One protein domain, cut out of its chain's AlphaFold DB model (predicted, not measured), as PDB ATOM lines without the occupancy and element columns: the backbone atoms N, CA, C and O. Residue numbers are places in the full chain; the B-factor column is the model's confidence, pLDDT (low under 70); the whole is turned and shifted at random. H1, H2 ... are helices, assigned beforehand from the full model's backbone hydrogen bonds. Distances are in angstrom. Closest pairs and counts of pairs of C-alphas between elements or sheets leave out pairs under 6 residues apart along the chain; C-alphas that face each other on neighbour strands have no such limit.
ATOM      1  N   ILE A  63      75.920  83.998  64.071       53.41
ATOM      2  CA  ILE A  63      77.002  83.362  64.842       53.41
ATOM      3  C   ILE A  63      76.457  82.332  65.848       53.41
ATOM      4  O   ILE A  63      77.110  81.319  66.114       53.41
ATOM      5  N   GLN A  64      75.247  82.545  66.384       51.47
ATOM      6  CA  GLN A  64      74.609  81.653  67.362       51.47
ATOM      7  C   GLN A  64      74.549  80.165  66.958       51.47
ATOM      8  O   GLN A  64      74.961  79.337  67.773       51.47
ATOM      9  N   PRO A  65      74.098  79.772  65.749       54.03
ATOM     10  CA  PRO A  65      74.003  78.353  65.394       54.03
ATOM     11  C   PRO A  65      75.382  77.686  65.254       54.03
ATOM     12  O   PRO A  65      75.545  76.529  65.645       54.03
ATOM     13  N   GLY A  66      76.397  78.418  64.778       54.44
ATOM     14  CA  GLY A  66      77.772  77.918  64.672       54.44
ATOM     15  C   GLY A  66      78.436  77.704  66.035       54.44
ATOM     16  O   GLY A  66      79.092  76.686  66.252       54.44
ATOM     17  N   LEU A  67      78.206  78.613  66.988       55.22
ATOM     18  CA  LEU A  67      78.738  78.487  68.348       55.22
ATOM     19  C   LEU A  67      78.100  77.318  69.122       55.22
ATOM     20  O   LEU A  67      78.800  76.621  69.855       55.22
ATOM     21  N   VAL A  68      76.796  77.080  68.931       57.91
ATOM     22  CA  VAL A  68      76.041  75.991  69.584       57.91
ATOM     23  C   VAL A  68      76.412  74.615  69.012       57.91
ATOM     24  O   VAL A  68      76.473  73.633  69.754       57.91
ATOM     25  N   PHE A  69      76.718  74.526  67.714       56.84
ATOM     26  CA  PHE A  69      77.200  73.289  67.091       56.84
ATOM     27  C   PHE A  69      78.603  72.905  67.588       56.84
ATOM     28  O   PHE A  69      78.857  71.752  67.941       56.84
ATOM     29  N   VAL A  70      79.501  73.888  67.703       55.56
ATOM     30  CA  VAL A  70      80.874  73.690  68.194       55.56
ATOM     31  C   VAL A  70      80.901  73.372  69.695       55.56
ATOM     32  O   VAL A  70      81.637  72.478  70.115       55.56
ATOM     33  N   SER A  71      80.058  74.016  70.512       58.19
ATOM     34  CA  SER A  71      79.990  73.735  71.955       58.19
ATOM     35  C   SER A  71      79.440  72.343  72.283       58.19
ATOM     36  O   SER A  71      79.656  71.850  73.386       58.19
ATOM     37  N   ARG A  72      78.714  71.706  71.352       58.47
ATOM     38  CA  ARG A  72      78.126  70.370  71.537       58.47
ATOM     39  C   ARG A  72      79.117  69.231  71.253       58.47
ATOM     40  O   ARG A  72      78.933  68.140  71.783       58.47
ATOM     41  N   HIS A  73      80.164  69.485  70.463       66.19
ATOM     42  CA  HIS A  73      81.192  68.496  70.096       66.19
ATOM     43  C   HIS A  73      82.507  68.622  70.878       66.19
ATOM     44  O   HIS A  73      83.353  67.731  70.807       66.19
ATOM     45  N   ILE A  74      82.689  69.705  71.631       64.31
ATOM     46  CA  ILE A  74      83.914  69.992  72.380       64.31
ATOM     47  C   ILE A  74      83.682  69.714  73.865       64.31
ATOM     48  O   ILE A  74      82.675  70.123  74.440       64.31
ATOM     49  N   SER A  75      84.627  69.022  74.510       79.69
ATOM     50  CA  SER A  75      84.545  68.749  75.946       79.69
ATOM     51  C   SER A  75      84.424  70.064  76.740       79.69
ATOM     52  O   SER A  75      85.059  71.064  76.388       79.69
ATOM     53  N   PRO A  76      83.659  70.102  77.848       75.44
ATOM     54  CA  PRO A  76      83.472  71.326  78.639       75.44
ATOM     55  C   PRO A  76      84.799  71.912  79.154       75.44
ATOM     56  O   PRO A  76      84.892  73.108  79.429       75.44
ATOM     57  N   PHE A  77      85.841  71.083  79.247       76.75
ATOM     58  CA  PHE A  77      87.209  71.485  79.555       76.75
ATOM     59  C   PHE A  77      87.879  72.253  78.404       76.75
ATOM     60  O   PHE A  77      88.403  73.347  78.616       76.75
ATOM     61  N   ALA A  78      87.810  71.732  77.176       80.50
ATOM     62  CA  ALA A  78      88.370  72.390  75.999       80.50
ATOM     63  C   ALA A  78      87.643  73.709  75.675       80.50
ATOM     64  O   ALA A  78      88.290  74.698  75.338       80.50
ATOM     65  N   TRP A  79      86.323  73.779  75.888       81.00
ATOM     66  CA  TRP A  79      85.565  75.027  75.733       81.00
ATOM     67  C   TRP A  79      86.014  76.121  76.719       81.00
ATOM     68  O   TRP A  79      86.197  77.277  76.337       81.00
ATOM     69  N   ARG A  80      86.275  75.763  77.985       82.31
ATOM     70  CA  ARG A  80      86.811  76.702  78.989       82.31
ATOM     71  C   ARG A  80      88.205  77.204  78.621       82.31
ATOM     72  O   ARG A  80      88.464  78.394  78.776       82.31
ATOM     73  N   LEU A  81      89.073  76.333  78.108       85.06
ATOM     74  CA  LEU A  81      90.398  76.715  77.609       85.06
ATOM     75  C   LEU A  81      90.297  77.711  76.451       85.06
ATOM     76  O   LEU A  81      90.936  78.757  76.507       85.06
ATOM     77  N   VAL A  82      89.454  77.445  75.452       87.81
ATOM     78  CA  VAL A  82      89.238  78.362  74.319       87.81
ATOM     79  C   VAL A  82      88.761  79.736  74.799       87.81
ATOM     80  O   VAL A  82      89.289  80.756  74.361       87.81
ATOM     81  N   LEU A  83      87.832  79.786  75.759       85.19
ATOM     82  CA  LEU A  83      87.370  81.048  76.346       85.19
ATOM     83  C   LEU A  83      88.462  81.782  77.142       85.19
ATOM     84  O   LEU A  83      88.481  83.013  77.148       85.19
ATOM     85  N   LEU A  84      89.365  81.063  77.818       86.06
ATOM     86  CA  LEU A  84      90.506  81.665  78.515       86.06
ATOM     87  C   LEU A  84      91.504  82.273  77.525       86.06
ATOM     88  O   LEU A  84      91.890  83.428  77.691       86.06
ATOM     89  N   TRP A  85      91.855  81.543  76.466       86.12
ATOM     90  CA  TRP A  85      92.729  82.045  75.405       86.12
ATOM     91  C   TRP A  85      92.119  83.248  74.682       86.12
ATOM     92  O   TRP A  85      92.803  84.247  74.487       86.12
ATOM     93  N   ALA A  86      90.820  83.214  74.375       88.25
ATOM     94  CA  ALA A  86      90.116  84.346  73.775       88.25
ATOM     95  C   ALA A  86      90.163  85.601  74.667       88.25
ATOM     96  O   ALA A  86      90.409  86.703  74.177       88.25
ATOM     97  N   LYS A  87      89.993  85.444  75.987       86.38
ATOM     98  CA  LYS A  87      90.122  86.552  76.948       86.38
ATOM     99  C   LYS A  87      91.553  87.085  77.031       86.38
ATOM    100  O   LYS A  87      91.729  88.299  77.049       86.38
ATOM    101  N   LEU A  88      92.560  86.211  77.053       87.38
ATOM    102  CA  LEU A  88      93.971  86.616  77.070       87.38
ATOM    103  C   LEU A  88      94.359  87.382  75.802       87.38
ATOM    104  O   LEU A  88      95.014  88.414  75.898       87.38
ATOM    105  N   ILE A  89      93.905  86.926  74.633       90.88
ATOM    106  CA  ILE A  89      94.139  87.609  73.356       90.88
ATOM    107  C   ILE A  89      93.484  88.994  73.362       90.88
ATOM    108  O   ILE A  89      94.118  89.970  72.973       90.88
ATOM    109  N   LEU A  90      92.247  89.105  73.852       88.69
ATOM    110  CA  LEU A  90      91.536  90.383  73.912       88.69
ATOM    111  C   LEU A  90      92.202  91.381  74.873       88.69
ATOM    112  O   LEU A  90      92.292  92.566  74.560       88.69
ATOM    113  N   VAL A  91      92.716  90.908  76.013       88.56
ATOM    114  CA  VAL A  91      93.516  91.732  76.937       88.56
ATOM    115  C   VAL A  91      94.864  92.109  76.317       88.56
ATOM    116  O   VAL A  91      95.300  93.246  76.442       88.56
ATOM    117  N   GLY A  92      95.516  91.192  75.600       90.12
ATOM    118  CA  GLY A  92      96.753  91.490  74.881       90.12
ATOM    119  C   GLY A  92      96.557  92.579  73.823       90.12
ATOM    120  O   GLY A  92      97.314  93.544  73.785       90.12
ATOM    121  N   LEU A  93      95.499  92.474  73.016       92.56
ATOM    122  CA  LEU A  93      95.156  93.467  71.994       92.56
ATOM    123  C   LEU A  93      94.846  94.842  72.593       92.56
ATOM    124  O   LEU A  93      95.251  95.853  72.020       92.56
ATOM    125  N   SER A  94      94.172  94.904  73.747       90.50
ATOM    126  CA  SER A  94      93.904  96.187  74.404       90.50
ATOM    127  C   SER A  94      95.184  96.837  74.930       90.50
ATOM    128  O   SER A  94      95.383  98.029  74.713       90.50
ATOM    129  N   VAL A  95      96.097  96.059  75.523       91.88
ATOM    130  CA  VAL A  95      97.413  96.560  75.953       91.88
ATOM    131  C   VAL A  95      98.219  97.072  74.758       91.88
ATOM    132  O   VAL A  95      98.761  98.171  74.829       91.88
ATOM    133  N   VAL A  96      98.249  96.333  73.643       94.25
ATOM    134  CA  VAL A  96      98.935  96.762  72.410       94.25
ATOM    135  C   VAL A  96      98.320  98.042  71.837       94.25
ATOM    136  O   VAL A  96      99.038  98.950  71.429       94.25
ATOM    137  N   SER A  97      96.992  98.163  71.833       93.44
ATOM    138  CA  SER A  97      96.330  99.389  71.376       93.44
ATOM    139  C   SER A  97      96.719 100.594  72.236       93.44
ATOM    140  O   SER A  97      96.976 101.676  71.707       93.44
ATOM    141  N   VAL A  98      96.780 100.415  73.559       94.81
ATOM    142  CA  VAL A  98      97.167 101.477  74.495       94.81
ATOM    143  C   VAL A  98      98.632 101.864  74.300       94.81
ATOM    144  O   VAL A  98      98.923 103.057  74.215       94.81
ATOM    145  N   THR A  99      99.552 100.906  74.147       94.12
ATOM    146  CA  THR A  99     100.969 101.225  73.909       94.12
ATOM    147  C   THR A  99     101.175 101.983  72.604       94.12
ATOM    148  O   THR A  99     101.874 102.993  72.602       94.12
ATOM    149  N   VAL A 100     100.523 101.568  71.515       95.69
ATOM    150  CA  VAL A 100     100.598 102.278  70.230       95.69
ATOM    151  C   VAL A 100     100.062 103.704  70.366       95.69
ATOM    152  O   VAL A 100     100.718 104.648  69.925       95.69
ATOM    153  N   SER A 101      98.920 103.891  71.034       94.56
ATOM    154  CA  SER A 101      98.366 105.230  71.264       94.56
ATOM    155  C   SER A 101      99.294 106.121  72.103       94.56
ATOM    156  O   SER A 101      99.450 107.302  71.797       94.56
ATOM    157  N   ALA A 102      99.979 105.554  73.102       95.81
ATOM    158  CA  ALA A 102     100.930 106.274  73.942       95.81
ATOM    159  C   ALA A 102     102.182 106.702  73.160       95.81
ATOM    160  O   ALA A 102     102.668 107.815  73.353       95.81
ATOM    161  N   LEU A 103     102.676 105.856  72.249       95.25
ATOM    162  CA  LEU A 103     103.796 106.195  71.364       95.25
ATOM    163  C   LEU A 103     103.436 107.336  70.408       95.25
ATOM    164  O   LEU A 103     104.225 108.263  70.238       95.25
ATOM    165  N   ILE A 104     102.235 107.297  69.823       95.25
ATOM    166  CA  ILE A 104     101.744 108.368  68.945       95.25
ATOM    167  C   ILE A 104     101.615 109.675  69.732       95.25
ATOM    168  O   ILE A 104     102.093 110.712  69.282       95.25
ATOM    169  N   LEU A 105     101.020 109.626  70.925       93.25
ATOM    170  CA  LEU A 105     100.870 110.797  71.785       93.25
ATOM    171  C   LEU A 105     102.233 111.387  72.173       93.25
ATOM    172  O   LEU A 105     102.424 112.596  72.071       93.25
ATOM    173  N   TYR A 106     103.194 110.541  72.556       93.25
ATOM    174  CA  TYR A 106     104.561 110.971  72.847       93.25
ATOM    175  C   TYR A 106     105.217 111.626  71.630       93.25
ATOM    176  O   TYR A 106     105.828 112.681  71.765       93.25
ATOM    177  N   TRP A 107     105.060 111.045  70.438       92.44
ATOM    178  CA  TRP A 107     105.610 111.605  69.205       92.44
ATOM    179  C   TRP A 107     105.028 112.990  68.893       92.44
ATOM    180  O   TRP A 107     105.781 113.917  68.594       92.44
ATOM    181  N   VAL A 108     103.710 113.163  69.041       92.38
ATOM    182  CA  VAL A 108     103.040 114.464  68.872       92.38
ATOM    183  C   VAL A 108     103.553 115.480  69.892       92.38
ATOM    184  O   VAL A 108     103.887 116.600  69.515       92.38
ATOM    185  N   VAL A 109     103.669 115.098  71.167       88.94
ATOM    186  CA  VAL A 109     104.212 115.972  72.220       88.94
ATOM    187  C   VAL A 109     105.663 116.340  71.927       88.94
ATOM    188  O   VAL A 109     106.018 117.509  72.010       88.94
ATOM    189  N   HIS A 110     106.495 115.378  71.541       86.88
ATOM    190  CA  HIS A 110     107.889 115.619  71.188       86.88
ATOM    191  C   HIS A 110     108.007 116.612  70.027       86.88
ATOM    192  O   HIS A 110     108.836 117.515  70.076       86.88
ATOM    193  N   TRP A 111     107.158 116.482  69.006       85.81
ATOM    194  CA  TRP A 111     107.151 117.394  67.865       85.81
ATOM    195  C   TRP A 111     106.610 118.791  68.204       85.81
ATOM    196  O   TRP A 111     107.107 119.780  67.677       85.81
ATOM    197  N   LEU A 112     105.622 118.887  69.099       84.50
ATOM    198  CA  LEU A 112     105.002 120.155  69.494       84.50
ATOM    199  C   LEU A 112     105.822 120.929  70.543       84.50
ATOM    200  O   LEU A 112     105.775 122.154  70.581       84.50
ATOM    201  N   VAL A 113     106.560 120.225  71.406       79.56
ATOM    202  CA  VAL A 113     107.310 120.815  72.530       79.56
ATOM    203  C   VAL A 113     108.752 121.158  72.163       79.56
ATOM    204  O   VAL A 113     109.292 122.115  72.719       79.56
ATOM    205  N   ILE A 114     109.388 120.395  71.267       74.38
ATOM    206  CA  ILE A 114     110.761 120.664  70.826       74.38
ATOM    207  C   ILE A 114     110.699 121.422  69.498       74.38
ATOM    208  O   ILE A 114     110.496 120.798  68.452       74.38
ATOM    209  N   PRO A 115     110.887 122.754  69.496       63.19
ATOM    210  CA  PRO A 115     111.070 123.467  68.245       63.19
ATOM    211  C   PRO A 115     112.357 123.000  67.554       63.19
ATOM    212  O   PRO A 115     113.277 122.487  68.193       63.19
ATOM    213  N   ILE A 289     111.942 120.374  81.460       80.50
ATOM    214  CA  ILE A 289     111.447 119.141  80.818       80.50
ATOM    215  C   ILE A 289     111.793 119.073  79.324       80.50
ATOM    216  O   ILE A 289     111.970 117.982  78.786       80.50
ATOM    217  N   ARG A 290     111.944 120.231  78.661       80.62
ATOM    218  CA  ARG A 290     112.321 120.310  77.242       80.62
ATOM    219  C   ARG A 290     113.747 119.801  77.023       80.62
ATOM    220  O   ARG A 290     113.981 119.050  76.080       80.62
ATOM    221  N   TYR A 291     114.665 120.138  77.933       81.69
ATOM    222  CA  TYR A 291     116.039 119.627  77.926       81.69
ATOM    223  C   TYR A 291     116.076 118.103  78.028       81.69
ATOM    224  O   TYR A 291     116.686 117.428  77.202       81.69
ATOM    225  N   LEU A 292     115.374 117.557  79.023       83.88
ATOM    226  CA  LEU A 292     115.293 116.115  79.256       83.88
ATOM    227  C   LEU A 292     114.709 115.375  78.046       83.88
ATOM    228  O   LEU A 292     115.226 114.326  77.660       83.88
ATOM    229  N   LEU A 293     113.677 115.948  77.421       85.19
ATOM    230  CA  LEU A 293     113.044 115.404  76.222       85.19
ATOM    231  C   LEU A 293     113.978 115.429  75.002       85.19
ATOM    232  O   LEU A 293     113.965 114.483  74.219       85.19
ATOM    233  N   SER A 294     114.803 116.471  74.864       83.19
ATOM    234  CA  SER A 294     115.750 116.625  73.753       83.19
ATOM    235  C   SER A 294     117.027 115.802  73.918       83.19
ATOM    236  O   SER A 294     117.528 115.252  72.942       83.19
ATOM    237  N   SER A 295     117.593 115.754  75.123       86.88
ATOM    238  CA  SER A 295     118.862 115.067  75.387       86.88
ATOM    239  C   SER A 295     118.679 113.546  75.406       86.88
ATOM    240  O   SER A 295     119.496 112.792  74.873       86.88
ATOM    241  N   HIS A 296     117.562 113.076  75.975       89.88
ATOM    242  CA  HIS A 296     117.286 111.650  76.155       89.88
ATOM    243  C   HIS A 296     115.865 111.261  75.706       89.88
ATOM    244  O   HIS A 296     115.052 110.820  76.530       89.88
ATOM    245  N   PRO A 297     115.561 111.335  74.395       89.25
ATOM    246  CA  PRO A 297     114.220 111.050  73.877       89.25
ATOM    247  C   PRO A 297     113.766 109.615  74.189       89.25
ATOM    248  O   PRO A 297     112.623 109.378  74.573       89.25
ATOM    249  N   ILE A 298     114.678 108.640  74.128       90.75
ATOM    250  CA  ILE A 298     114.349 107.227  74.369       90.75
ATOM    251  C   ILE A 298     113.941 106.989  75.830       90.75
ATOM    252  O   ILE A 298     112.933 106.334  76.091       90.75
ATOM    253  N   ILE A 299     114.689 107.543  76.790       92.62
ATOM    254  CA  ILE A 299     114.418 107.351  78.223       92.62
ATOM    255  C   ILE A 299     113.063 107.969  78.581       92.62
ATOM    256  O   ILE A 299     112.236 107.326  79.229       92.62
ATOM    257  N   MET A 300     112.803 109.185  78.096       92.62
ATOM    258  CA  MET A 300     111.539 109.882  78.335       92.62
ATOM    259  C   MET A 300     110.350 109.163  77.689       92.62
ATOM    260  O   MET A 300     109.291 109.065  78.305       92.62
ATOM    261  N   CYS A 301     110.532 108.586  76.497       93.12
ATOM    262  CA  CYS A 301     109.516 107.757  75.852       93.12
ATOM    263  C   CYS A 301     109.152 106.529  76.704       93.12
ATOM    264  O   CYS A 301     107.971 106.238  76.892       93.12
ATOM    265  N   VAL A 302     110.145 105.816  77.249       94.06
ATOM    266  CA  VAL A 302     109.909 104.623  78.083       94.06
ATOM    267  C   VAL A 302     109.157 104.986  79.363       94.06
ATOM    268  O   VAL A 302     108.175 104.325  79.697       94.06
ATOM    269  N   VAL A 303     109.571 106.053  80.054       94.12
ATOM    270  CA  VAL A 303     108.899 106.530  81.276       94.12
ATOM    271  C   VAL A 303     107.449 106.924  80.987       94.12
ATOM    272  O   VAL A 303     106.551 106.544  81.738       94.12
ATOM    273  N   PHE A 304     107.201 107.630  79.880       94.00
ATOM    274  CA  PHE A 304     105.858 108.044  79.478       94.00
ATOM    275  C   PHE A 304     104.938 106.850  79.190       94.00
ATOM    276  O   PHE A 304     103.833 106.770  79.729       94.00
ATOM    277  N   VAL A 305     105.405 105.883  78.393       94.62
ATOM    278  CA  VAL A 305     104.639 104.665  78.073       94.62
ATOM    279  C   VAL A 305     104.362 103.846  79.334       94.62
ATOM    280  O   VAL A 305     103.241 103.376  79.527       94.62
ATOM    281  N   LEU A 306     105.350 103.708  80.221       94.75
ATOM    282  CA  LEU A 306     105.204 102.974  81.476       94.75
ATOM    283  C   LEU A 306     104.177 103.635  82.406       94.75
ATOM    284  O   LEU A 306     103.349 102.937  82.986       94.75
ATOM    285  N   LEU A 307     104.165 104.967  82.496       94.50
ATOM    286  CA  LEU A 307     103.175 105.708  83.282       94.50
ATOM    287  C   LEU A 307     101.753 105.495  82.744       94.50
ATOM    288  O   LEU A 307     100.849 105.170  83.516       94.50
ATOM    289  N   VAL A 308     101.551 105.613  81.427       94.44
ATOM    290  CA  VAL A 308     100.239 105.380  80.793       94.44
ATOM    291  C   VAL A 308      99.766 103.939  81.013       94.44
ATOM    292  O   VAL A 308      98.596 103.712  81.330       94.44
ATOM    293  N   LEU A 309     100.672 102.961  80.915       93.06
ATOM    294  CA  LEU A 309     100.361 101.559  81.194       93.06
ATOM    295  C   LEU A 309      99.959 101.324  82.653       93.06
ATOM    296  O   LEU A 309      98.989 100.610  82.896       93.06
ATOM    297  N   ILE A 310     100.647 101.933  83.622       93.81
ATOM    298  CA  ILE A 310     100.277 101.824  85.041       93.81
ATOM    299  C   ILE A 310      98.868 102.370  85.270       93.81
ATOM    300  O   ILE A 310      98.048 101.700  85.897       93.81
ATOM    301  N   VAL A 311      98.553 103.551  84.729       92.81
ATOM    302  CA  VAL A 311      97.215 104.152  84.855       92.81
ATOM    303  C   VAL A 311      96.147 103.243  84.242       92.81
ATOM    304  O   VAL A 311      95.106 103.006  84.858       92.81
ATOM    305  N   PHE A 312      96.422 102.666  83.068       91.50
ATOM    306  CA  PHE A 312      95.526 101.704  82.432       91.50
ATOM    307  C   PHE A 312      95.306 100.452  83.295       91.50
ATOM    308  O   PHE A 312      94.164 100.029  83.475       91.50
ATOM    309  N   LEU A 313      96.366  99.881  83.876       90.12
ATOM    310  CA  LEU A 313      96.270  98.706  84.747       90.12
ATOM    311  C   LEU A 313      95.480  98.992  86.029       90.12
ATOM    312  O   LEU A 313      94.681  98.155  86.444       90.12
ATOM    313  N   VAL A 314      95.643 100.175  86.629       92.06
ATOM    314  CA  VAL A 314      94.862 100.593  87.805       92.06
ATOM    315  C   VAL A 314      93.379 100.725  87.451       92.06
ATOM    316  O   VAL A 314      92.528 100.207  88.176       92.06
ATOM    317  N   PHE A 315      93.050 101.351  86.317       89.00
ATOM    318  CA  PHE A 315      91.662 101.505  85.872       89.00
ATOM    319  C   PHE A 315      91.013 100.160  85.508       89.00
ATOM    320  O   PHE A 315      89.884  99.871  85.914       89.00
ATOM    321  N   ALA A 316      91.743  99.297  84.796       86.88
ATOM    322  CA  ALA A 316      91.301  97.942  84.477       86.88
ATOM    323  C   ALA A 316      91.103  97.100  85.749       86.88
ATOM    324  O   ALA A 316      90.090  96.408  85.880       86.88
ATOM    325  N   GLY A 317      92.021  97.210  86.714       85.19
ATOM    326  CA  GLY A 317      91.927  96.562  88.021       85.19
ATOM    327  C   GLY A 317      90.704  97.024  88.812       85.19
ATOM    328  O   GLY A 317      89.946  96.195  89.313       85.19
ATOM    329  N   PHE A 318      90.443  98.333  88.855       87.00
ATOM    330  CA  PHE A 318      89.258  98.888  89.510       87.00
ATOM    331  C   PHE A 318      87.952  98.414  88.851       87.00
ATOM    332  O   PHE A 318      87.031  97.977  89.545       87.00
ATOM    333  N   SER A 319      87.879  98.411  87.514       82.19
ATOM    334  CA  SER A 319      86.722  97.887  86.770       82.19
ATOM    335  C   SER A 319      86.473  96.404  87.063       82.19
ATOM    336  O   SER A 319      85.331  95.980  87.262       82.19
ATOM    337  N   MET A 320      87.540  95.603  87.133       80.44
ATOM    338  CA  MET A 320      87.444  94.182  87.455       80.44
ATOM    339  C   MET A 320      86.964  93.964  88.894       80.44
ATOM    340  O   MET A 320      86.057  93.162  89.113       80.44
ATOM    341  N   MET A 321      87.500  94.716  89.859       78.38
ATOM    342  CA  MET A 321      87.061  94.663  91.256       78.38
ATOM    343  C   MET A 321      85.594  95.070  91.411       78.38
ATOM    344  O   MET A 321      84.848  94.376  92.093       78.38
ATOM    345  N   SER A 322      85.143  96.121  90.720       75.00
ATOM    346  CA  SER A 322      83.733  96.533  90.709       75.00
ATOM    347  C   SER A 322      82.811  95.422  90.190       75.00
ATOM    348  O   SER A 322      81.808  95.109  90.831       75.00
ATOM    349  N   LYS A 323      83.179  94.744  89.093       74.38
ATOM    350  CA  LYS A 323      82.413  93.599  88.568       74.38
ATOM    351  C   LYS A 323      82.402  92.408  89.527       74.38
ATOM    352  O   LYS A 323      81.373  91.755  89.651       74.38
ATOM    353  N   ILE A 324      83.512  92.127  90.216       73.94
ATOM    354  CA  ILE A 324      83.604  91.041  91.208       73.94
ATOM    355  C   ILE A 324      82.752  91.354  92.445       73.94
ATOM    356  O   ILE A 324      82.044  90.477  92.933       73.94
ATOM    357  N   VAL A 325      82.787  92.594  92.936       72.38
ATOM    358  CA  VAL A 325      81.964  93.042  94.068       72.38
ATOM    359  C   VAL A 325      80.484  93.025  93.685       72.38
ATOM    360  O   VAL A 325      79.675  92.470  94.418       72.38
ATOM    361  N   CYS A 326      80.125  93.514  92.497       56.69
ATOM    362  CA  CYS A 326      78.751  93.463  92.001       56.69
ATOM    363  C   CYS A 326      78.265  92.015  91.792       56.69
ATOM    364  O   CYS A 326      77.142  91.688  92.163       56.69
ATOM    365  N   ALA A 327      79.125  91.110  91.308       57.91
ATOM    366  CA  ALA A 327      78.809  89.684  91.186       57.91
ATOM    367  C   ALA A 327      78.639  88.973  92.541       57.91
ATOM    368  O   ALA A 327      77.931  87.974  92.611       57.91
ATOM    369  N   ARG A 328      79.271  89.472  93.613       53.12
ATOM    370  CA  ARG A 328      79.076  88.968  94.983       53.12
ATOM    371  C   ARG A 328      77.841  89.556  95.669       53.12
ATOM    372  O   ARG A 328      77.285  88.897  96.541       53.12
ATOM    373  N   GLN A 329      77.408  90.753  95.267       51.31
ATOM    374  CA  GLN A 329      76.282  91.466  95.877       51.31
ATOM    375  C   GLN A 329      74.966  91.395  95.088       51.31
ATOM    376  O   GLN A 329      73.952  91.860  95.598       51.31
ATOM    377  N   CYS A 330      74.943  90.833  93.877       40.34
ATOM    378  CA  CYS A 330      73.689  90.585  93.171       40.34
ATOM    379  C   CYS A 330      73.032  89.311  93.723       40.34
ATOM    380  O   CYS A 330      73.522  88.217  93.423       40.34
ATOM    381  N   PRO A 331      71.899  89.384  94.451       44.53
ATOM    382  CA  PRO A 331      70.982  88.259  94.430       44.53
ATOM    383  C   PRO A 331      70.628  88.041  92.960       44.53
ATOM    384  O   PRO A 331      70.281  88.984  92.246       44.53
TER     385      PRO A 331
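Overview. This is residues 63 to 115 and 289 to 331 of the 450 residues of an uncharacterized protein of Perkinsus olseni (UniProt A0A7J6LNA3). Two long helices, H2 and H4, make a lopsided V, meeting in the later part of H2 and the early part of H4 and spreading apart from there. Short H3 lies near the closed end, and H1 turns off the far end of H2. The printed part has 96 residues with four named helices, H1 to H4 in order, all helix; it is extended, radius of gyration of the C-alphas 20.8 A, spanning 62 by 33 by 20 A.

Arrangement. H2, residues 76 to 113, touches H4, residues 297 to 329, through residues 95 to 106 and 301 to 309 alone; the closest C-alphas, Ala 102 and Val 305, are 5.8 A apart. They run opposite ways at a steep tilt of 40 degrees. H3, residues 289 to 295, is close but not clearly touching H4, closest C-alphas Leu 293 and Met 300, 6.1 A. H1, residues 63 to 73, is close but not clearly touching H2, closest C-alphas Ser 71 and Trp 79, 6.9 A. H1 and H4 are apart. Every O i to N i+4 pair is within hydrogen-bond range in H2, H3 and H4, and 6 of 7 in H1.

Along the chain. H2 measures 55.3 A from C-alpha 76 at (83.472, 71.326, 78.639); H4 measures 48.0 A, ending at C-alpha 329 (76.282, 91.466, 95.877).

Size, cuts and confidence. Residues 116 to 288 are not printed, with 13.3 A between C-alphas 115 and 289. Residues 63 to 74, 115 and 326 to 331 have pLDDT under 70.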